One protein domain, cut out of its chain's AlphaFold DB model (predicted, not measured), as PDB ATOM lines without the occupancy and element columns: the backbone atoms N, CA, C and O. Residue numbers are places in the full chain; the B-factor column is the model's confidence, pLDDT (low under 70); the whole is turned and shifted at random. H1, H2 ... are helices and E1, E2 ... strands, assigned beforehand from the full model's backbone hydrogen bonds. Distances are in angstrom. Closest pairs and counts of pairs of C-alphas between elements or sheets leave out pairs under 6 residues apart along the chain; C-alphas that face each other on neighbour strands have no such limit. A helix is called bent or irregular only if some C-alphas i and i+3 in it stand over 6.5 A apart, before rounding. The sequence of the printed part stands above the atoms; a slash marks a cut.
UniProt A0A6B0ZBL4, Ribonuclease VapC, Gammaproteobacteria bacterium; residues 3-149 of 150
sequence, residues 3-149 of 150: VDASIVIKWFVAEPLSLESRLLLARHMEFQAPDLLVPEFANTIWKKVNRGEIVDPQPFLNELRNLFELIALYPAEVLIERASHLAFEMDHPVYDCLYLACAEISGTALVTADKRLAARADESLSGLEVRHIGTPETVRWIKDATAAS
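What this domain is: This is residues 3 to 149 of the 150 residues of the protein "Ribonuclease VapC" of Gammaproteobacteria bacterium (UniProt A0A6B0ZBL4). Two small two-stranded sheets, E1 E2 and E3 E4, sit among eight helices, with H6 packing on E1 and on E3 between them. The hairpin of H3 and H4 makes one end of the body and H5, H6 and H7 the other, while H1 lies near the middle and H8 packs on H2 far from it. The 147 printed residues hold eight named helices and four named strands, in the order H1 H2 E1 H3 H4 E2 H5 H6 E3 H7 E4 H8; both sheets are parallel and the class is mostly helix. The whole is compact, with a radius of gyration of the C-alphas of 15.1 A and spans of 42 by 37 by 27 A.

Where its parts are: E1 is residues 31 to 34, from C-alpha 31 at (-10.120, 19.567, -38.970), and E2 is residues 71 to 74. E3 is residues 110 to 112 and E4 residues 130 to 132. H1 is residues 5 to 12, beginning at C-alpha 5 at (-0.922, 21.248, -46.592), and H2 is residues 18 to 25. H3, residues 37 to 50, is 19.9 A long; H4, residues 58 to 70, 19.0 A; H5, residues 76 to 90, 18.9 A; H6, residues 94 to 105, 15.8 A. H7 is residues 115 to 124, and H8, residues 136 to 147, is 16.7 A long and ends at C-alpha 147 at (-3.179, 23.153, -20.207). H5 is irregular: C-alphas 78 and 81 are 7.4 A apart.

How they stand to each other: E1 and E2 are parallel at 31 degrees, with N 74 and O 33 at 2.8 A. With H3 and H4 between, they form a strand-helix-strand unit, two parallel neighbour strands joined through helices, its crossover right-handed. H3 and H4, a hairpin, only just touch, with 3 pairs of C-alphas within 8 A, made by residues 60 to 64 of H4 alone; the closest C-alphas, of Ala 42 and Leu 61, are 7.2 A apart. The closest C-alphas of E1 and H6, of Pro 34 and Tyr 99, are 6.1 A apart; those of H6 and E3, of Ala 103 and Leu 110, 5.7 A. H6 touches H5 at Cys 97 and Ala 83, 4.8 A between C-alphas. E3, H7 and E4 form a second right-handed unit; E3 and E4 are parallel at 23 degrees, with N 131 and O 110 at 2.8 A. H5 touches H7 with residues 89 to 90 alone, the C-alphas of Met 90 and Ser 124 being 6.0 A apart. H1 touches H3, the closest C-alphas, of Ala 5 and Leu 37, being 5.4 A apart, and is about perpendicular to H2, which it touches, at 85 degrees. H2 touches H8 at a steep tilt of 53 degrees, with the C-alphas of Leu 24 and Ile 142 closest, at 5.8 A. Every O i to N i+4 pair is within hydrogen-bond range in H2, H3 and H7, against 1 of 4 in H1, 4 of 9 in H4, 9 of 11 in H5, 7 of 8 in H6 and 6 of 8 in H8; of the O i to N i+3 pairs, 4 of 5 are within range in H1 and 10 of 10 in H4.

The domain as a whole: The C-alphas of Val 55 and Ser 126, the two farthest apart, are 43.6 A from each other. The printed part has no cut, and no link is long. The mean pLDDT of the printed part is 94.0; residues 145 to 149 are under 70.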
ATOM      1  N   VAL A   3      -7.187  23.701 -42.078       98.31
ATOM      2  CA  VAL A   3      -5.721  23.589 -42.110       98.31
ATOM      3  C   VAL A   3      -5.257  23.339 -43.533       98.31
ATOM      4  O   VAL A   3      -5.921  22.632 -44.291       98.31
ATOM      5  N   ASP A   4      -4.114  23.913 -43.896       98.12
ATOM      6  CA  ASP A   4      -3.522  23.695 -45.212       98.12
ATOM      7  C   ASP A   4      -2.459  22.585 -45.227       98.12
ATOM      8  O   ASP A   4      -2.047  22.054 -44.188       98.12
ATOM      9  N   ALA A   5      -1.986  22.234 -46.426       97.12
ATOM     10  CA  ALA A   5      -0.922  21.248 -46.592       97.12
ATOM     11  C   ALA A   5       0.360  21.628 -45.833       97.12
ATOM     12  O   ALA A   5       1.085  20.746 -45.360       97.12
ATOM     13  N   SER A   6       0.623  22.929 -45.669       97.06
ATOM     14  CA  SER A   6       1.793  23.437 -44.954       97.06
ATOM     15  C   SER A   6       1.752  23.123 -43.452       97.06
ATOM     16  O   SER A   6       2.819  22.946 -42.858       97.06
ATOM     17  N   ILE A   7       0.563  22.988 -42.854       97.81
ATOM     18  CA  ILE A   7       0.368  22.495 -41.483       97.81
ATOM     19  C   ILE A   7       0.401  20.971 -41.436       97.81
ATOM     20  O   ILE A   7       1.157  20.395 -40.652       97.81
ATOM     21  N   VAL A   8      -0.388  20.311 -42.283       97.19
ATOM     22  CA  VAL A   8      -0.607  18.857 -42.215       97.19
ATOM     23  C   VAL A   8       0.692  18.079 -42.420       97.19
ATOM     24  O   VAL A   8       0.958  17.115 -41.704       97.19
ATOM     25  N   ILE A   9       1.571  18.527 -43.325       95.88
ATOM     26  CA  ILE A   9       2.874  17.878 -43.536       95.88
ATOM     27  C   ILE A   9       3.724  17.827 -42.255       95.88
ATOM     28  O   ILE A   9       4.442  16.854 -42.024       95.88
ATOM     29  N   LYS A  10       3.603  18.839 -41.387       96.31
ATOM     30  CA  LYS A  10       4.402  19.005 -40.162       96.31
ATOM     31  C   LYS A  10       3.918  18.140 -39.001       96.31
ATOM     32  O   LYS A  10       4.593  18.041 -37.973       96.31
ATOM     33  N   TRP A  11       2.762  17.494 -39.145       95.31
ATOM     34  CA  TRP A  11       2.325  16.459 -38.209       95.31
ATOM     35  C   TRP A  11       3.209  15.216 -38.312       95.31
ATOM     36  O   TRP A  11       3.556  14.631 -37.287       95.31
ATOM     37  N   PHE A  12       3.647  14.881 -39.529       92.88
ATOM     38  CA  PHE A  12       4.362  13.639 -39.831       92.88
ATOM     39  C   PHE A  12       5.850  13.858 -40.122       92.88
ATOM     40  O   PHE A  12       6.683  13.031 -39.756       92.88
ATOM     41  N   VAL A  13       6.208  14.979 -40.753       92.00
ATOM     42  CA  VAL A  13       7.589  15.312 -41.123       92.00
ATOM     43  C   VAL A  13       8.135  16.380 -40.181       92.00
ATOM     44  O   VAL A  13       7.519  17.425 -39.985       92.00
ATOM     45  N   ALA A  14       9.317  16.146 -39.611       93.06
ATOM     46  CA  ALA A  14       9.987  17.135 -38.774       93.06
ATOM     47  C   ALA A  14      10.520  18.314 -39.612       93.06
ATOM     48  O   ALA A  14      11.471  18.187 -40.377       93.06
ATOM     49  N   GLU A  15       9.910  19.477 -39.420       93.38
ATOM     50  CA  GLU A  15      10.231  20.770 -40.032       93.38
ATOM     51  C   GLU A  15      10.120  21.920 -39.009       93.38
ATOM     52  O   GLU A  15       9.532  21.742 -37.931       93.38
ATOM     53  N   PRO A  16      10.609  23.135 -39.325       96.81
ATOM     54  CA  PRO A  16      10.224  24.328 -38.575       96.81
ATOM     55  C   PRO A  16       8.702  24.395 -38.371       96.81
ATOM     56  O   PRO A  16       7.943  24.111 -39.293       96.81
ATOM     57  N   LEU A  17       8.268  24.778 -37.168       97.38
ATOM     58  CA  LEU A  17       6.859  24.847 -36.744       97.38
ATOM     59  C   LEU A  17       6.146  23.494 -36.525       97.38
ATOM     60  O   LEU A  17       4.925  23.447 -36.360       97.38
ATOM     61  N   SER A  18       6.879  22.373 -36.494       97.00
ATOM     62  CA  SER A  18       6.265  21.057 -36.224       97.00
ATOM     63  C   SER A  18       5.782  20.878 -34.793       97.00
ATOM     64  O   SER A  18       4.837  20.127 -34.564       97.00
ATOM     65  N   LEU A  19       6.419  21.536 -33.820       96.50
ATOM     66  CA  LEU A  19       5.968  21.472 -32.431       96.50
ATOM     67  C   LEU A  19       4.567  22.078 -32.316       96.50
ATOM     68  O   LEU A  19       3.656  21.441 -31.804       96.50
ATOM     69  N   GLU A  20       4.396  23.277 -32.853       97.19
ATOM     70  CA  GLU A  20       3.141  24.012 -32.887       97.19
ATOM     71  C   GLU A  20       2.080  23.243 -33.680       97.19
ATOM     72  O   GLU A  20       0.953  23.099 -33.212       97.19
ATOM     73  N   SER A  21       2.450  22.676 -34.834       96.75
ATOM     74  CA  SER A  21       1.537  21.885 -35.673       96.75
ATOM     75  C   SER A  21       1.035  20.631 -34.952       96.75
ATOM     76  O   SER A  21      -0.153  20.323 -35.012       96.75
ATOM     77  N   ARG A  22       1.907  19.923 -34.221       95.62
ATOM     78  CA  ARG A  22       1.511  18.752 -33.420       95.62
ATOM     79  C   ARG A  22       0.715  19.126 -32.171       95.62
ATOM     80  O   ARG A  22      -0.208  18.403 -31.814       95.62
ATOM     81  N   LEU A  23       1.029  20.249 -31.525       95.38
ATOM     82  CA  LEU A  23       0.219  20.759 -30.416       95.38
ATOM     83  C   LEU A  23      -1.183  21.159 -30.887       95.38
ATOM     84  O   LEU A  23      -2.145  20.909 -30.170       95.38
ATOM     85  N   LEU A  24      -1.314  21.733 -32.089       95.62
ATOM     86  CA  LEU A  24      -2.609  22.008 -32.711       95.62
ATOM     87  C   LEU A  24      -3.404  20.711 -32.919       95.62
ATOM     88  O   LEU A  24      -4.560  20.651 -32.505       95.62
ATOM     89  N   LEU A  25      -2.778  19.675 -33.492       94.06
ATOM     90  CA  LEU A  25      -3.395  18.356 -33.689       94.06
ATOM     91  C   LEU A  25      -3.882  17.735 -32.365       94.06
ATOM     92  O   LEU A  25      -4.973  17.177 -32.305       94.06
ATOM     93  N   ALA A  26      -3.116  17.897 -31.283       93.44
ATOM     94  CA  ALA A  26      -3.447  17.369 -29.958       93.44
ATOM     95  C   ALA A  26      -4.657  18.041 -29.277       93.44
ATOM     96  O   ALA A  26      -5.085  17.597 -28.218       93.44
ATOM     97  N   ARG A  27      -5.237  19.103 -29.855       88.19
ATOM     98  CA  ARG A  27      -6.408  19.790 -29.281       88.19
ATOM     99  C   ARG A  27      -7.735  19.059 -29.498       88.19
ATOM    100  O   ARG A  27      -8.763  19.592 -29.091       88.19
ATOM    101  N   HIS A  28      -7.728  17.896 -30.156       78.56
ATOM    102  CA  HIS A  28      -8.928  17.094 -30.440       78.56
ATOM    103  C   HIS A  28     -10.072  17.911 -31.069       78.56
ATOM    104  O   HIS A  28     -11.243  17.728 -30.749       78.56
ATOM    105  N   MET A  29      -9.717  18.849 -31.950       88.75
ATOM    106  CA  MET A  29     -10.671  19.646 -32.718       88.75
ATOM    107  C   MET A  29     -10.967  18.961 -34.050       88.75
ATOM    108  O   MET A  29     -10.126  18.237 -34.579       88.75
ATOM    109  N   GLU A  30     -12.127  19.249 -34.632       94.31
ATOM    110  CA  GLU A  30     -12.429  18.830 -36.000       94.31
ATOM    111  C   GLU A  30     -11.613  19.660 -37.003       94.31
ATOM    112  O   GLU A  30     -11.632  20.903 -36.980       94.31
ATOM    113  N   PHE A  31     -10.892  18.969 -37.886       97.56
ATOM    114  CA  PHE A  31     -10.120  19.567 -38.970       97.56
ATOM    115  C   PHE A  31     -10.835  19.404 -40.304       97.56
ATOM    116  O   PHE A  31     -11.509  18.407 -40.546       97.56
ATOM    117  N   GLN A  32     -10.655  20.384 -41.184       98.12
ATOM    118  CA  GLN A  32     -11.160  20.331 -42.549       98.12
ATOM    119  C   GLN A  32     -10.189  20.965 -43.537       98.12
ATOM    120  O   GLN A  32      -9.327  21.758 -43.151       98.12
ATOM    121  N   ALA A  33     -10.331  20.593 -44.803       98.50
ATOM    122  CA  ALA A  33      -9.524  21.097 -45.903       98.50
ATOM    123  C   ALA A  33     -10.222  20.833 -47.250       98.50
ATOM    124  O   ALA A  33     -11.057  19.930 -47.330       98.50
ATOM    125  N   PRO A  34      -9.865  21.545 -48.331       98.50
ATOM    126  CA  PRO A  34     -10.137  21.072 -49.681       98.50
ATOM    127  C   PRO A  34      -9.460  19.715 -49.930       98.50
ATOM    128  O   PRO A  34      -8.371  19.445 -49.417       98.50
ATOM    129  N   ASP A  35     -10.060  18.881 -50.777       97.50
ATOM    130  CA  ASP A  35      -9.471  17.623 -51.257       97.50
ATOM    131  C   ASP A  35      -8.117  17.815 -51.970       97.50
ATOM    132  O   ASP A  35      -7.304  16.889 -51.985       97.50
ATOM    133  N   LEU A  36      -7.821  19.038 -52.436       98.06
ATOM    134  CA  LEU A  36      -6.499  19.513 -52.870       98.06
ATOM    135  C   LEU A  36      -5.375  19.197 -51.863       98.06
ATOM    136  O   LEU A  36      -4.234  18.968 -52.270       98.06
ATOM    137  N   LEU A  37      -5.686  19.108 -50.568       98.00
ATOM    138  CA  LEU A  37      -4.732  18.706 -49.537       98.00
ATOM    139  C   LEU A  37      -4.020  17.391 -49.870       98.00
ATOM    140  O   LEU A  37      -2.820  17.260 -49.632       98.00
ATOM    141  N   VAL A  38      -4.741  16.419 -50.428       96.38
ATOM    142  CA  VAL A  38      -4.211  15.082 -50.713       96.38
ATOM    143  C   VAL A  38      -3.086  15.129 -51.763       96.38
ATOM    144  O   VAL A  38      -1.978  14.669 -51.459       96.38
ATOM    145  N   PRO A  39      -3.291  15.689 -52.975       96.50
ATOM    146  CA  PRO A  39      -2.210  15.820 -53.945       96.50
ATOM    147  C   PRO A  39      -1.096  16.768 -53.480       96.50
ATOM    148  O   PRO A  39       0.064  16.504 -53.796       96.50
ATOM    149  N   GLU A  40      -1.375  17.823 -52.707       97.19
ATOM    150  CA  GLU A  40      -0.317  18.701 -52.182       97.19
ATOM    151  C   GLU A  40       0.576  18.014 -51.147       97.19
ATOM    152  O   GLU A  40       1.806  18.157 -51.189       97.19
ATOM    153  N   PHE A  41      -0.015  17.213 -50.262       96.12
ATOM    154  CA  PHE A  41       0.720  16.384 -49.317       96.12
ATOM    155  C   PHE A  41       1.627  15.395 -50.060       96.12
ATOM    156  O   PHE A  41       2.842  15.371 -49.839       96.12
ATOM    157  N   ALA A  42       1.069  14.637 -51.010       95.00
ATOM    158  CA  ALA A  42       1.822  13.667 -51.804       95.00
ATOM    159  C   ALA A  42       2.951  14.329 -52.619       95.00
ATOM    160  O   ALA A  42       4.086  13.845 -52.627       95.00
ATOM    161  N   ASN A  43       2.675  15.473 -53.252       96.62
ATOM    162  CA  ASN A  43       3.670  16.253 -53.990       96.62
ATOM    163  C   ASN A  43       4.788  16.761 -53.069       96.62
ATOM    164  O   ASN A  43       5.959  16.778 -53.452       96.62
ATOM    165  N   THR A  44       4.457  17.149 -51.838       96.00
ATOM    166  CA  THR A  44       5.452  17.587 -50.854       96.00
ATOM    167  C   THR A  44       6.381  16.443 -50.460       96.00
ATOM    168  O   THR A  44       7.599  16.629 -50.476       96.00
ATOM    169  N   ILE A  45       5.845  15.245 -50.199       96.06
ATOM    170  CA  ILE A  45       6.654  14.040 -49.947       96.06
ATOM    171  C   ILE A  45       7.549  13.719 -51.151       96.06
ATOM    172  O   ILE A  45       8.754  13.539 -50.982       96.06
ATOM    173  N   TRP A  46       7.007  13.732 -52.372       97.38
ATOM    174  CA  TRP A  46       7.786  13.500 -53.595       97.38
ATOM    175  C   TRP A  46       8.945  14.498 -53.748       97.38
ATOM    176  O   TRP A  46      10.091  14.105 -53.967       97.38
ATOM    177  N   LYS A  47       8.681  15.796 -53.549       97.12
ATOM    178  CA  LYS A  47       9.715  16.840 -53.586       97.12
ATOM    179  C   LYS A  47      10.807  16.607 -52.534       97.12
ATOM    180  O   LYS A  47      11.971  16.877 -52.813       97.12
ATOM    181  N   LYS A  48      10.452  16.120 -51.342       96.06
ATOM    182  CA  LYS A  48      11.408  15.810 -50.264       96.06
ATOM    183  C   LYS A  48      12.293  14.611 -50.585       96.06
ATOM    184  O   LYS A  48      13.498  14.684 -50.358       96.06
ATOM    185  N   VAL A  49      11.723  13.553 -51.164       97.12
ATOM    186  CA  VAL A  49      12.487  12.399 -51.664       97.12
ATOM    187  C   VAL A  49      13.499  12.846 -52.714       97.12
ATOM    188  O   VAL A  49      14.681  12.536 -52.604       97.12
ATOM    189  N   ASN A  50      13.074  13.668 -53.678       97.75
ATOM    190  CA  ASN A  50      13.967  14.175 -54.725       97.75
ATOM    191  C   ASN A  50      15.108  15.054 -54.197       97.75
ATOM    192  O   ASN A  50      16.144  15.165 -54.849       97.75
ATOM    193  N   ARG A  51      14.933  15.685 -53.031       97.19
ATOM    194  CA  ARG A  51      15.985  16.456 -52.352       97.19
ATOM    195  C   ARG A  51      16.837  15.616 -51.396       97.19
ATOM    196  O   ARG A  51      17.747  16.158 -50.780       97.19
ATOM    197  N   GLY A  52      16.559  14.316 -51.261       95.94
ATOM    198  CA  GLY A  52      17.256  13.424 -50.333       95.94
ATOM    199  C   GLY A  52      16.901  13.642 -48.857       95.94
ATOM    200  O   GLY A  52      17.600  13.135 -47.987       95.94
ATOM    201  N   GLU A  53      15.828  14.383 -48.556       95.25
ATOM    202  CA  GLU A  53      15.356  14.622 -47.179       95.25
ATOM    203  C   GLU A  53      14.594  13.417 -46.611       95.25
ATOM    204  O   GLU A  53      14.548  13.218 -45.399       95.25
ATOM    205  N   ILE A  54      13.979  12.620 -47.490       95.19
ATOM    206  CA  ILE A  54      13.257  11.391 -47.154       95.19
ATOM    207  C   ILE A  54      13.862  10.258 -47.978       95.19
ATOM    208  O   ILE A  54      13.878  10.325 -49.204       95.19
ATOM    209  N   VAL A  55      14.343   9.215 -47.298       94.62
ATOM    210  CA  VAL A  55      14.912   8.022 -47.947       94.62
ATOM    211  C   VAL A  55      13.812   7.042 -48.352       94.62
ATOM    212  O   VAL A  55      13.810   6.552 -49.477       94.62
ATOM    213  N   ASP A  56      12.859   6.785 -47.454       94.94
ATOM    214  CA  ASP A  56      11.710   5.914 -47.705       94.94
ATOM    215  C   ASP A  56      10.399   6.711 -47.574       94.94
ATOM    216  O   ASP A  56      10.074   7.165 -46.472       94.94
ATOM    217  N   PRO A  57       9.639   6.918 -48.668       94.19
ATOM    218  CA  PRO A  57       8.361   7.620 -48.613       94.19
ATOM    219  C   PRO A  57       7.209   6.766 -48.067       94.19
ATOM    220  O   PRO A  57       6.172   7.333 -47.725       94.19
ATOM    221  N   GLN A  58       7.341   5.433 -47.994       93.31
ATOM    222  CA  GLN A  58       6.220   4.539 -47.677       93.31
ATOM    223  C   GLN A  58       5.534   4.837 -46.335       93.31
ATOM    224  O   GLN A  58       4.302   4.845 -46.314       93.31
ATOM    225  N   PRO A  59       6.250   5.146 -45.233       92.62
ATOM    226  CA  PRO A  59       5.604   5.523 -43.978       92.62
ATOM    227  C   PRO A  59       4.677   6.732 -44.138       92.62
ATOM    228  O   PRO A  59       3.540   6.684 -43.693       92.62
ATOM    229  N   PHE A  60       5.109   7.770 -44.857       91.44
ATOM    230  CA  PHE A  60       4.318   8.986 -45.066       91.44
ATOM    231  C   PHE A  60       3.147   8.772 -46.028       91.44
ATOM    232  O   PHE A  60       2.082   9.349 -45.847       91.44
ATOM    233  N   LEU A  61       3.322   7.932 -47.052       88.12
ATOM    234  CA  LEU A  61       2.232   7.587 -47.967       88.12
ATOM    235  C   LEU A  61       1.155   6.741 -47.279       88.12
ATOM    236  O   LEU A  61      -0.020   6.864 -47.611       88.12
ATOM    237  N   ASN A  62       1.529   5.922 -46.292       90.12
ATOM    238  CA  ASN A  62       0.565   5.185 -45.479       90.12
ATOM    239  C   ASN A  62      -0.314   6.108 -44.617       90.12
ATOM    240  O   ASN A  62      -1.475   5.768 -44.386       90.12
ATOM    241  N   GLU A  63       0.190   7.284 -44.227       90.06
ATOM    242  CA  GLU A  63      -0.574   8.301 -43.485       90.06
ATOM    243  C   GLU A  63      -1.687   8.948 -44.320       90.06
ATOM    244  O   GLU A  63      -2.621   9.505 -43.750       90.06
ATOM    245  N   LEU A  64      -1.667   8.828 -45.655       87.00
ATOM    246  CA  LEU A  64      -2.757   9.334 -46.501       87.00
ATOM    247  C   LEU A  64      -4.115   8.742 -46.101       87.00
ATOM    248  O   LEU A  64      -5.117   9.445 -46.163       87.00
ATOM    249  N   ARG A  65      -4.156   7.476 -45.655       84.31
ATOM    250  CA  ARG A  65      -5.392   6.876 -45.124       84.31
ATOM    251  C   ARG A  65      -5.858   7.576 -43.851       84.31
ATOM    252  O   ARG A  65      -7.035   7.894 -43.738       84.31
ATOM    253  N   ASN A  66      -4.924   7.871 -42.950       86.75
ATOM    254  CA  ASN A  66      -5.214   8.549 -41.690       86.75
ATOM    255  C   ASN A  66      -5.702   9.986 -41.931       86.75
ATOM    256  O   ASN A  66      -6.551  10.464 -41.189       86.75
ATOM    257  N   LEU A  67      -5.248  10.664 -42.993       88.75
ATOM    258  CA  LEU A  67      -5.770  11.991 -43.350       88.75
ATOM    259  C   LEU A  67      -7.282  11.980 -43.600       88.75
ATOM    260  O   LEU A  67      -7.959  12.903 -43.159       88.75
ATOM    261  N   PHE A  68      -7.815  10.941 -44.252       88.25
ATOM    262  CA  PHE A  68      -9.257  10.825 -44.509       88.25
ATOM    263  C   PHE A  68     -10.082  10.589 -43.237       88.25
ATOM    264  O   PHE A  68     -11.273  10.885 -43.225       88.25
ATOM    265  N   GLU A  69      -9.468  10.059 -42.177       90.19
ATOM    266  CA  GLU A  69     -10.116   9.883 -40.871       90.19
ATOM    267  C   GLU A  69      -9.975  11.131 -39.987       90.19
ATOM    268  O   GLU A  69     -10.861  11.435 -39.191       90.19
ATOM    269  N   LEU A  70      -8.865  11.862 -40.124       91.94
ATOM    270  CA  LEU A  70      -8.531  13.023 -39.297       91.94
ATOM    271  C   LEU A  70      -9.117  14.343 -39.816       91.94
ATOM    272  O   LEU A  70      -9.272  15.282 -39.033       91.94
ATOM    273  N   ILE A  71      -9.381  14.450 -41.121       96.50
ATOM    274  CA  ILE A  71      -9.737  15.706 -41.787       96.50
ATOM    275  C   ILE A  71     -10.975  15.501 -42.661       96.50
ATOM    276  O   ILE A  71     -10.978  14.685 -43.582       96.50
ATOM    277  N   ALA A  72     -12.008  16.310 -42.430       97.25
ATOM    278  CA  ALA A  72     -13.150  16.408 -43.327       97.25
ATOM    279  C   ALA A  72     -12.734  17.107 -44.634       97.25
ATOM    280  O   ALA A  72     -12.384  18.291 -44.635       97.25
ATOM    281  N   LEU A  73     -12.760  16.374 -45.750       97.75
ATOM    282  CA  LEU A  73     -12.374  16.908 -47.055       97.75
ATOM    283  C   LEU A  73     -13.573  17.467 -47.822       97.75
ATOM    284  O   LEU A  73     -14.592  16.796 -47.984       97.75
ATOM    285  N   TYR A  74     -13.412  18.682 -48.337       98.25
ATOM    286  CA  TYR A  74     -14.378  19.357 -49.195       98.25
ATOM    287  C   TYR A  74     -13.940  19.239 -50.659       98.25
ATOM    288  O   TYR A  74     -12.794  19.574 -50.967       98.25
ATOM    289  N   PRO A  75     -14.814  18.799 -51.581       98.19
ATOM    290  CA  PRO A  75     -14.459  18.718 -52.994       98.19
ATOM    291  C   PRO A  75     -14.065  20.087 -53.556       98.19
ATOM    292  O   PRO A  75     -14.806  21.054 -53.380       98.19
ATOM    293  N   ALA A  76     -12.952  20.191 -54.286       98.06
ATOM    294  CA  ALA A  76     -12.554  21.465 -54.896       98.06
ATOM    295  C   ALA A  76     -13.648  22.055 -55.805       98.06
ATOM    296  O   ALA A  76     -13.793  23.273 -55.879       98.06
ATOM    297  N   GLU A  77     -14.462  21.204 -56.441       98.19
ATOM    298  CA  GLU A  77     -15.595  21.606 -57.284       98.19
ATOM    299  C   GLU A  77     -16.584  22.533 -56.560       98.19
ATOM    300  O   GLU A  77     -17.043  23.505 -57.155       98.19
ATOM    301  N   VAL A  78     -16.873  22.299 -55.273       98.12
ATOM    302  CA  VAL A  78     -17.824  23.146 -54.523       98.12
ATOM    303  C   VAL A  78     -17.198  24.451 -54.031       98.12
ATOM    304  O   VAL A  78     -17.905  25.362 -53.611       98.12
ATOM    305  N   LEU A  79     -15.867  24.544 -54.064       98.62
ATOM    306  CA  LEU A  79     -15.097  25.672 -53.543       98.62
ATOM    307  C   LEU A  79     -14.594  26.602 -54.655       98.62
ATOM    308  O   LEU A  79     -14.296  27.765 -54.387       98.62
ATOM    309  N   ILE A  80     -14.468  26.099 -55.886       98.44
ATOM    310  CA  ILE A  80     -13.661  26.731 -56.937       98.44
ATOM    311  C   ILE A  80     -14.170  28.107 -57.363       98.44
ATOM    312  O   ILE A  80     -13.359  28.999 -57.611       98.44
ATOM    313  N   GLU A  81     -15.487  28.311 -57.417       98.56
ATOM    314  CA  GLU A  81     -16.063  29.612 -57.762       98.56
ATOM    315  C   GLU A  81     -15.668  30.659 -56.715       98.56
ATOM    316  O   GLU A  81     -15.074  31.688 -57.047       98.56
ATOM    317  N   ARG A  82     -15.890  30.357 -55.428       98.25
ATOM    318  CA  ARG A  82     -15.530  31.271 -54.340       98.25
ATOM    319  C   ARG A  82     -14.021  31.481 -54.244       98.25
ATOM    320  O   ARG A  82     -13.579  32.621 -54.123       98.25
ATOM    321  N   ALA A  83     -13.232  30.417 -54.366       98.50
ATOM    322  CA  ALA A  83     -11.773  30.493 -54.381       98.50
ATOM    323  C   ALA A  83     -11.253  31.376 -55.526       98.50
ATOM    324  O   ALA A  83     -10.307  32.131 -55.331       98.50
ATOM    325  N   SER A  84     -11.890  31.331 -56.700       98.56
ATOM    326  CA  SER A  84     -11.525  32.181 -57.839       98.56
ATOM    327  C   SER A  84     -11.802  33.658 -57.554       98.56
ATOM    328  O   SER A  84     -10.957  34.500 -57.845       98.56
ATOM    329  N   HIS A  85     -12.941  33.985 -56.935       98.00
ATOM    330  CA  HIS A  85     -13.225  35.359 -56.505       98.00
ATOM    331  C   HIS A  85     -12.177  35.880 -55.517       98.00
ATOM    332  O   HIS A  85     -11.642  36.966 -55.726       98.00
ATOM    333  N   LEU A  86     -11.841  35.082 -54.498       97.62
ATOM    334  CA  LEU A  86     -10.802  35.419 -53.521       97.62
ATOM    335  C   LEU A  86      -9.433  35.602 -54.194       97.62
ATOM    336  O   LEU A  86      -8.719  36.548 -53.881       97.62
ATOM    337  N   ALA A  87      -9.090  34.744 -55.158       97.56
ATOM    338  CA  ALA A  87      -7.839  34.831 -55.908       97.56
ATOM    339  C   ALA A  87      -7.703  36.158 -56.668       97.56
ATOM    340  O   ALA A  87      -6.637  36.771 -56.644       97.56
ATOM    341  N   PHE A  88      -8.778  36.633 -57.307       96.38
ATOM    342  CA  PHE A  88      -8.776  37.926 -57.995       96.38
ATOM    343  C   PHE A  88      -8.795  39.117 -57.034       96.38
ATOM    344  O   PHE A  88      -8.114  40.105 -57.289       96.38
ATOM    345  N   GLU A  89      -9.552  39.030 -55.940       94.50
ATOM    346  CA  GLU A  89      -9.623  40.076 -54.911       94.50
ATOM    347  C   GLU A  89      -8.265  40.284 -54.226       94.50
ATOM    348  O   GLU A  89      -7.838  41.416 -54.002       94.50
ATOM    349  N   MET A  90      -7.556  39.188 -53.956       94.62
ATOM    350  CA  MET A  90      -6.264  39.190 -53.279       94.62
ATOM    351  C   MET A  90      -5.065  39.268 -54.228       94.62
ATOM    352  O   MET A  90      -3.953  39.463 -53.747       94.62
ATOM    353  N   ASP A  91      -5.232  39.100 -55.540       94.06
ATOM    354  CA  ASP A  91      -4.118  38.859 -56.476       94.06
ATOM    355  C   ASP A  91      -3.194  37.725 -55.978       94.06
ATOM    356  O   ASP A  91      -2.001  37.909 -55.726       94.06
ATOM    357  N   HIS A  92      -3.784  36.551 -55.732       95.75
ATOM    358  CA  HIS A  92      -3.108  35.407 -55.110       95.75
ATOM    359  C   HIS A  92      -3.492  34.083 -55.801       95.75
ATOM    360  O   HIS A  92      -4.612  33.965 -56.299       95.75
ATOM    361  N   PRO A  93      -2.603  33.070 -55.880       96.88
ATOM    362  CA  PRO A  93      -2.917  31.803 -56.539       96.88
ATOM    363  C   PRO A  93      -4.164  31.094 -55.992       96.88
ATOM    364  O   PRO A  93      -4.328  30.916 -54.788       96.88
ATOM    365  N   VAL A  94      -4.996  30.581 -56.907       98.00
ATOM    366  CA  VAL A  94      -6.276  29.924 -56.575       98.00
ATOM    367  C   VAL A  94      -6.131  28.696 -55.668       98.00
ATOM    368  O   VAL A  94      -7.043  28.393 -54.908       98.00
ATOM    369  N   TYR A  95      -4.988  28.006 -55.714       97.69
ATOM    370  CA  TYR A  95      -4.717  26.837 -54.871       97.69
ATOM    371  C   TYR A  95      -4.768  27.185 -53.380       97.69
ATOM    372  O   TYR A  95      -5.470  26.527 -52.618       97.69
ATOM    373  N   ASP A  96      -4.126  28.283 -52.984       97.81
ATOM    374  CA  ASP A  96      -4.177  28.762 -51.603       97.81
ATOM    375  C   ASP A  96      -5.580  29.292 -51.258       97.81
ATOM    376  O   ASP A  96      -6.094  29.085 -50.157       97.81
ATOM    377  N   CYS A  97      -6.260  29.914 -52.226       98.25
ATOM    378  CA  CYS A  97      -7.624  30.407 -52.045       98.25
ATOM    379  C   CYS A  97      -8.670  29.291 -51.887       98.25
ATOM    380  O   CYS A  97      -9.733  29.553 -51.327       98.25
ATOM    381  N   LEU A  98      -8.393  28.048 -52.301       98.75
ATOM    382  CA  LEU A  98      -9.264  26.904 -52.001       98.75
ATOM    383  C   LEU A  98      -9.318  26.618 -50.496       98.75
ATOM    384  O   LEU A  98     -10.383  26.286 -49.976       98.75
ATOM    385  N   TYR A  99      -8.213  26.814 -49.772       98.69
ATOM    386  CA  TYR A  99      -8.206  26.723 -48.310       98.69
ATOM    387  C   TYR A  99      -8.996  27.860 -47.661       98.69
ATOM    388  O   TYR A  99      -9.732  27.621 -46.705       98.69
ATOM    389  N   LEU A 100      -8.905  29.077 -48.203       98.44
ATOM    390  CA  LEU A 100      -9.694  30.220 -47.731       98.44
ATOM    391  C   LEU A 100     -11.196  30.005 -47.957       98.44
ATOM    392  O   LEU A 100     -11.983  30.164 -47.027       98.44
ATOM    393  N   ALA A 101     -11.593  29.560 -49.151       98.44
ATOM    394  CA  ALA A 101     -12.984  29.232 -49.460       98.44
ATOM    395  C   ALA A 101     -13.513  28.088 -48.578       98.44
ATOM    396  O   ALA A 101     -14.650  28.141 -48.112       98.44
ATOM    397  N   CYS A 102     -12.682  27.076 -48.297       98.69
ATOM    398  CA  CYS A 102     -13.014  26.001 -47.362       98.69
ATOM    399  C   CYS A 102     -13.224  26.530 -45.931       98.69
ATOM    400  O   CYS A 102     -14.150  26.107 -45.239       98.69
ATOM    401  N   ALA A 103     -12.387  27.464 -45.481       98.31
ATOM    402  CA  ALA A 103     -12.534  28.110 -44.180       98.31
ATOM    403  C   ALA A 103     -13.823  28.939 -44.094       98.31
ATOM    404  O   ALA A 103     -14.560  28.827 -43.113       98.31
ATOM    405  N   GLU A 104     -14.149  29.674 -45.156       97.56
ATOM    406  CA  GLU A 104     -15.362  30.484 -45.250       97.56
ATOM    407  C   GLU A 104     -16.639  29.630 -45.230       97.56
ATOM    408  O   GLU A 104     -17.500  29.852 -44.380       97.56
ATOM    409  N   ILE A 105     -16.754  28.611 -46.095       96.88
ATOM    410  CA  ILE A 105     -17.969  27.774 -46.172       96.88
ATOM    411  C   ILE A 105     -18.206  26.967 -44.891       96.88
ATOM    412  O   ILE A 105     -19.346  26.697 -44.520       96.88
ATOM    413  N   SER A 106     -17.129  26.599 -44.198       96.44
ATOM    414  CA  SER A 106     -17.204  25.870 -42.934       96.44
ATOM    415  C   SER A 106     -17.388  26.767 -41.710       96.44
ATOM    416  O   SER A 106     -17.549  26.253 -40.604       96.44
ATOM    417  N   GLY A 107     -17.336  28.095 -41.872       96.06
ATOM    418  CA  GLY A 107     -17.437  29.046 -40.767       96.06
ATOM    419  C   GLY A 107     -16.305  28.905 -39.743       96.06
ATOM    420  O   GLY A 107     -16.538  29.044 -38.542       96.06
ATOM    421  N   THR A 108     -15.086  28.582 -40.187       96.56
ATOM    422  CA  THR A 108     -13.929  28.392 -39.298       96.56
ATOM    423  C   THR A 108     -12.735  29.242 -39.704       96.56
ATOM    424  O   THR A 108     -12.638  29.689 -40.841       96.56
ATOM    425  N   ALA A 109     -11.789  29.432 -38.784       96.44
ATOM    426  CA  ALA A 109     -10.502  30.022 -39.128       96.44
ATOM    427  C   ALA A 109      -9.657  29.076 -40.005       96.44
ATOM    428  O   ALA A 109      -9.798  27.847 -39.935       96.44
ATOM    429  N   LEU A 110      -8.748  29.656 -40.792       98.31
ATOM    430  CA  LEU A 110      -7.648  28.951 -41.450       98.31
ATOM    431  C   LEU A 110      -6.381  29.073 -40.598       98.31
ATOM    432  O   LEU A 110      -5.975  30.178 -40.241       98.31
ATOM    433  N   VAL A 111      -5.713  27.954 -40.319       98.19
ATOM    434  CA  VAL A 111      -4.346  27.948 -39.781       98.19
ATOM    435  C   VAL A 111      -3.371  27.515 -40.875       98.19
ATOM    436  O   VAL A 111      -3.560  26.469 -41.494       98.19
ATOM    437  N   THR A 112      -2.320  28.308 -41.087       98.38
ATOM    438  CA  THR A 112      -1.310  28.109 -42.143       98.38
ATOM    439  C   THR A 112       0.113  28.337 -41.617       98.38
ATOM    440  O   THR A 112       0.324  29.080 -40.654       98.38
ATOM    441  N   ALA A 113       1.116  27.701 -42.223       97.88
ATOM    442  CA  ALA A 113       2.530  28.052 -42.059       97.88
ATOM    443  C   ALA A 113       3.049  28.961 -43.193       97.88
ATOM    444  O   ALA A 113       4.229  29.323 -43.195       97.88
ATOM    445  N   ASP A 114       2.196  29.360 -44.139       97.00
ATOM    446  CA  ASP A 114       2.512  30.345 -45.166       97.00
ATOM    447  C   ASP A 114       2.254  31.768 -44.643       97.00
ATOM    448  O   ASP A 114       1.124  32.232 -44.467       97.00
ATOM    449  N   LYS A 115       3.347  32.488 -44.384       96.06
ATOM    450  CA  LYS A 115       3.302  33.883 -43.924       96.06
ATOM    451  C   LYS A 115       2.713  34.833 -44.960       96.06
ATOM    452  O   LYS A 115       2.119  35.833 -44.572       96.06
ATOM    453  N   ARG A 116       2.929  34.569 -46.252       95.25
ATOM    454  CA  ARG A 116       2.445  35.428 -47.338       95.25
ATOM    455  C   ARG A 116       0.940  35.296 -47.466       95.25
ATOM    456  O   ARG A 116       0.275  36.321 -47.514       95.25
ATOM    457  N   LEU A 117       0.419  34.068 -47.435       96.38
ATOM    458  CA  LEU A 117      -1.024  33.827 -47.452       96.38
ATOM    459  C   LEU A 117      -1.713  34.503 -46.260       96.38
ATOM    460  O   LEU A 117      -2.675  35.241 -46.451       96.38
ATOM    461  N   ALA A 118      -1.190  34.299 -45.046       96.56
ATOM    462  CA  ALA A 118      -1.760  34.900 -43.841       96.56
ATOM    463  C   ALA A 118      -1.772  36.434 -43.898       96.56
ATOM    464  O   ALA A 118      -2.801  37.041 -43.624       96.56
ATOM    465  N   ALA A 119      -0.656  37.056 -44.297       95.06
ATOM    466  CA  ALA A 119      -0.581  38.510 -44.436       95.06
ATOM    467  C   ALA A 119      -1.535  39.031 -45.519       95.06
ATOM    468  O   ALA A 119      -2.245  40.008 -45.304       95.06
ATOM    469  N   ARG A 120      -1.599  38.355 -46.672       95.44
ATOM    470  CA  ARG A 120      -2.438  38.796 -47.787       95.44
ATOM    471  C   ARG A 120      -3.926  38.714 -47.465       95.44
ATOM    472  O   ARG A 120      -4.684  39.595 -47.866       95.44
ATOM    473  N   ALA A 121      -4.334  37.664 -46.753       94.56
ATOM    474  CA  ALA A 121      -5.706  37.506 -46.297       94.56
ATOM    475  C   ALA A 121      -6.084  38.583 -45.268       94.56
ATOM    476  O   ALA A 121      -7.143  39.182 -45.410       94.56
ATOM    477  N   ASP A 122      -5.207  38.882 -44.303       92.88
ATOM    478  CA  ASP A 122      -5.427  39.937 -43.301       92.88
ATOM    479  C   ASP A 122      -5.586  41.331 -43.941       92.88
ATOM    480  O   ASP A 122      -6.442  42.116 -43.544       92.88
ATOM    481  N   GLU A 123      -4.811  41.619 -44.992       93.12
ATOM    482  CA  GLU A 123      -4.900  42.880 -45.742       93.12
ATOM    483  C   GLU A 123      -6.187  43.019 -46.569       93.12
ATOM    484  O   GLU A 123      -6.668  44.136 -46.769       93.12
ATOM    485  N   SER A 124      -6.706  41.909 -47.102       92.19
ATOM    486  CA  SER A 124      -7.703  41.942 -48.183       92.19
ATOM    487  C   SER A 124      -9.094  41.486 -47.750       92.19
ATOM    488  O   SER A 124     -10.077  41.906 -48.351       92.19
ATOM    489  N   LEU A 125      -9.205  40.629 -46.732       91.25
ATOM    490  CA  LEU A 125     -10.449  39.946 -46.386       91.25
ATOM    491  C   LEU A 125     -10.960  40.379 -45.012       91.25
ATOM    492  O   LEU A 125     -10.487  39.932 -43.969       91.25
ATOM    493  N   SER A 126     -12.016  41.189 -44.994       85.31
ATOM    494  CA  SER A 126     -12.742  41.471 -43.756       85.31
ATOM    495  C   SER A 126     -13.708  40.323 -43.441       85.31
ATOM    496  O   SER A 126     -14.690  40.133 -44.156       85.31
ATOM    497  N   GLY A 127     -13.454  39.568 -42.370       86.62
ATOM    498  CA  GLY A 127     -14.378  38.546 -41.853       86.62
ATOM    499  C   GLY A 127     -13.918  37.093 -41.985       86.62
ATOM    500  O   GLY A 127     -14.579  36.218 -41.430       86.62
ATOM    501  N   LEU A 128     -12.782  36.831 -42.639       93.62
ATOM    502  CA  LEU A 128     -12.156  35.510 -42.638       93.62
ATOM    503  C   LEU A 128     -10.926  35.514 -41.731       93.62
ATOM    504  O   LEU A 128      -9.943  36.199 -41.995       93.62
ATOM    505  N   GLU A 129     -10.973  34.737 -40.652       96.06
ATOM    506  CA  GLU A 129      -9.848  34.645 -39.730       96.06
ATOM    507  C   GLU A 129      -8.760  33.719 -40.293       96.06
ATOM    508  O   GLU A 129      -8.965  32.512 -40.431       96.06
ATOM    509  N   VAL A 130      -7.576  34.275 -40.566       97.25
ATOM    510  CA  VAL A 130      -6.405  33.515 -41.019       97.25
ATOM    511  C   VAL A 130      -5.257  33.698 -40.034       97.25
ATOM    512  O   VAL A 130      -4.808  34.808 -39.764       97.25
ATOM    513  N   ARG A 131      -4.762  32.590 -39.481       96.69
ATOM    514  CA  ARG A 131      -3.713  32.574 -38.459       96.69
ATOM    515  C   ARG A 131      -2.460  31.904 -38.993       96.69
ATOM    516  O   ARG A 131      -2.460  30.711 -39.296       96.69
ATOM    517  N   HIS A 132      -1.353  32.640 -39.017       98.12
ATOM    518  CA  HIS A 132      -0.054  32.004 -39.189       98.12
ATOM    519  C   HIS A 132       0.346  31.281 -37.891       98.12
ATOM    520  O   HIS A 132       0.434  31.894 -36.825       98.12
ATOM    521  N   ILE A 133       0.645  29.984 -37.973       97.75
ATOM    522  CA  ILE A 133       0.843  29.121 -36.797       97.75
ATOM    523  C   ILE A 133       1.991  29.564 -35.879       97.75
ATOM    524  O   ILE A 133       1.970  29.313 -34.676       97.75
ATOM    525  N   GLY A 134       2.989  30.248 -36.439       97.06
ATOM    526  CA  GLY A 134       4.158  30.732 -35.707       97.06
ATOM    527  C   GLY A 134       4.026  32.126 -35.086       97.06
ATOM    528  O   GLY A 134       5.038  32.637 -34.611       97.06
ATOM    529  N   THR A 135       2.862  32.789 -35.128       96.94
ATOM    530  CA  THR A 135       2.712  34.080 -34.423       96.94
ATOM    531  C   THR A 135       2.637  33.864 -32.907       96.94
ATOM    532  O   THR A 135       2.082  32.850 -32.472       96.94
ATOM    533  N   PRO A 136       3.173  34.779 -32.073       96.31
ATOM    534  CA  PRO A 136       3.123  34.641 -30.615       96.31
ATOM    535  C   PRO A 136       1.709  34.396 -30.069       96.31
ATOM    536  O   PRO A 136       1.523  33.579 -29.168       96.31
ATOM    537  N   GLU A 137       0.709  35.059 -30.650       95.25
ATOM    538  CA  GLU A 137      -0.702  34.946 -30.289       95.25
ATOM    539  C   GLU A 137      -1.237  33.544 -30.595       95.25
ATOM    540  O   GLU A 137      -1.858  32.917 -29.734       95.25
ATOM    541  N   THR A 138      -0.944  33.014 -31.787       95.62
ATOM    542  CA  THR A 138      -1.387  31.672 -32.195       95.62
ATOM    543  C   THR A 138      -0.702  30.595 -31.364       95.62
ATOM    544  O   THR A 138      -1.363  29.673 -30.888       95.62
ATOM    545  N   VAL A 139       0.604  30.732 -31.108       95.69
ATOM    546  CA  VAL A 139       1.362  29.799 -30.261       95.69
ATOM    547  C   VAL A 139       0.797  29.764 -28.842       95.69
ATOM    548  O   VAL A 139       0.633  28.684 -28.270       95.69
ATOM    549  N   ARG A 140       0.483  30.931 -28.269       94.81
ATOM    550  CA  ARG A 140      -0.148  31.020 -26.950       94.81
ATOM    551  C   ARG A 140      -1.527  30.366 -26.954       94.81
ATOM    552  O   ARG A 140      -1.780  29.501 -26.123       94.81
ATOM    553  N   TRP A 141      -2.371  30.698 -27.930       92.88
ATOM    554  CA  TRP A 141      -3.695  30.098 -28.079       92.88
ATOM    555  C   TRP A 141      -3.634  28.567 -28.171       92.88
ATOM    556  O   TRP A 141      -4.430  27.895 -27.513       92.88
ATOM    557  N   ILE A 142      -2.679  28.012 -28.933       92.81
ATOM    558  CA  ILE A 142      -2.475  26.562 -29.062       92.81
ATOM    559  C   ILE A 142      -2.176  25.939 -27.693       92.81
ATOM    560  O   ILE A 142      -2.847  24.972 -27.331       92.81
ATOM    561  N   LYS A 143      -1.228  26.517 -26.939       88.88
ATOM    562  CA  LYS A 143      -0.760  26.011 -25.634       88.88
ATOM    563  C   LYS A 143      -1.795  26.145 -24.519       88.88
ATOM    564  O   LYS A 143      -1.924  25.236 -23.701       88.88
ATOM    565  N   ASP A 144      -2.539  27.248 -24.490       84.81
ATOM    566  CA  ASP A 144      -3.466  27.552 -23.395       84.81
ATOM    567  C   ASP A 144      -4.604  26.518 -23.296       84.81
ATOM    568  O   ASP A 144      -5.026  26.182 -22.192       84.81
ATOM    569  N   ALA A 145      -5.061  25.926 -24.408       67.06
ATOM    570  CA  ALA A 145      -6.065  24.855 -24.315       67.06
ATOM    571  C   ALA A 145      -5.475  23.470 -24.025       67.06
ATOM    572  O   ALA A 145      -6.193  22.599 -23.539       67.06
ATOM    573  N   THR A 146      -4.180  23.252 -24.277       58.22
ATOM    574  CA  THR A 146      -3.520  22.002 -23.873       58.22
ATOM    575  C   THR A 146      -3.396  21.924 -22.347       58.22
ATOM    576  O   THR A 146      -3.513  20.844 -21.782       58.22
ATOM    577  N   ALA A 147      -3.242  23.068 -21.669       58.22
ATOM    578  CA  ALA A 147      -3.179  23.153 -20.207       58.22
ATOM    579  C   ALA A 147      -4.535  22.940 -19.500       58.22
ATOM    580  O   ALA A 147      -4.551  22.582 -18.329       58.22
ATOM    581  N   ALA A 148      -5.664  23.135 -20.189       52.28
ATOM    582  CA  ALA A 148      -7.008  22.941 -19.628       52.28
ATOM    583  C   ALA A 148      -7.500  21.479 -19.676       52.28
ATOM    584  O   ALA A 148      -8.599  21.186 -19.211       52.28
ATOM    585  N   SER A 149      -6.702  20.579 -20.258       48.78
ATOM    586  CA  SER A 149      -7.047  19.169 -20.495       48.78
ATOM    587  C   SER A 149      -6.233  18.195 -19.624       48.78
ATOM    588  O   SER A 149      -6.238  16.995 -19.896       48.78
TER     589      SER A 149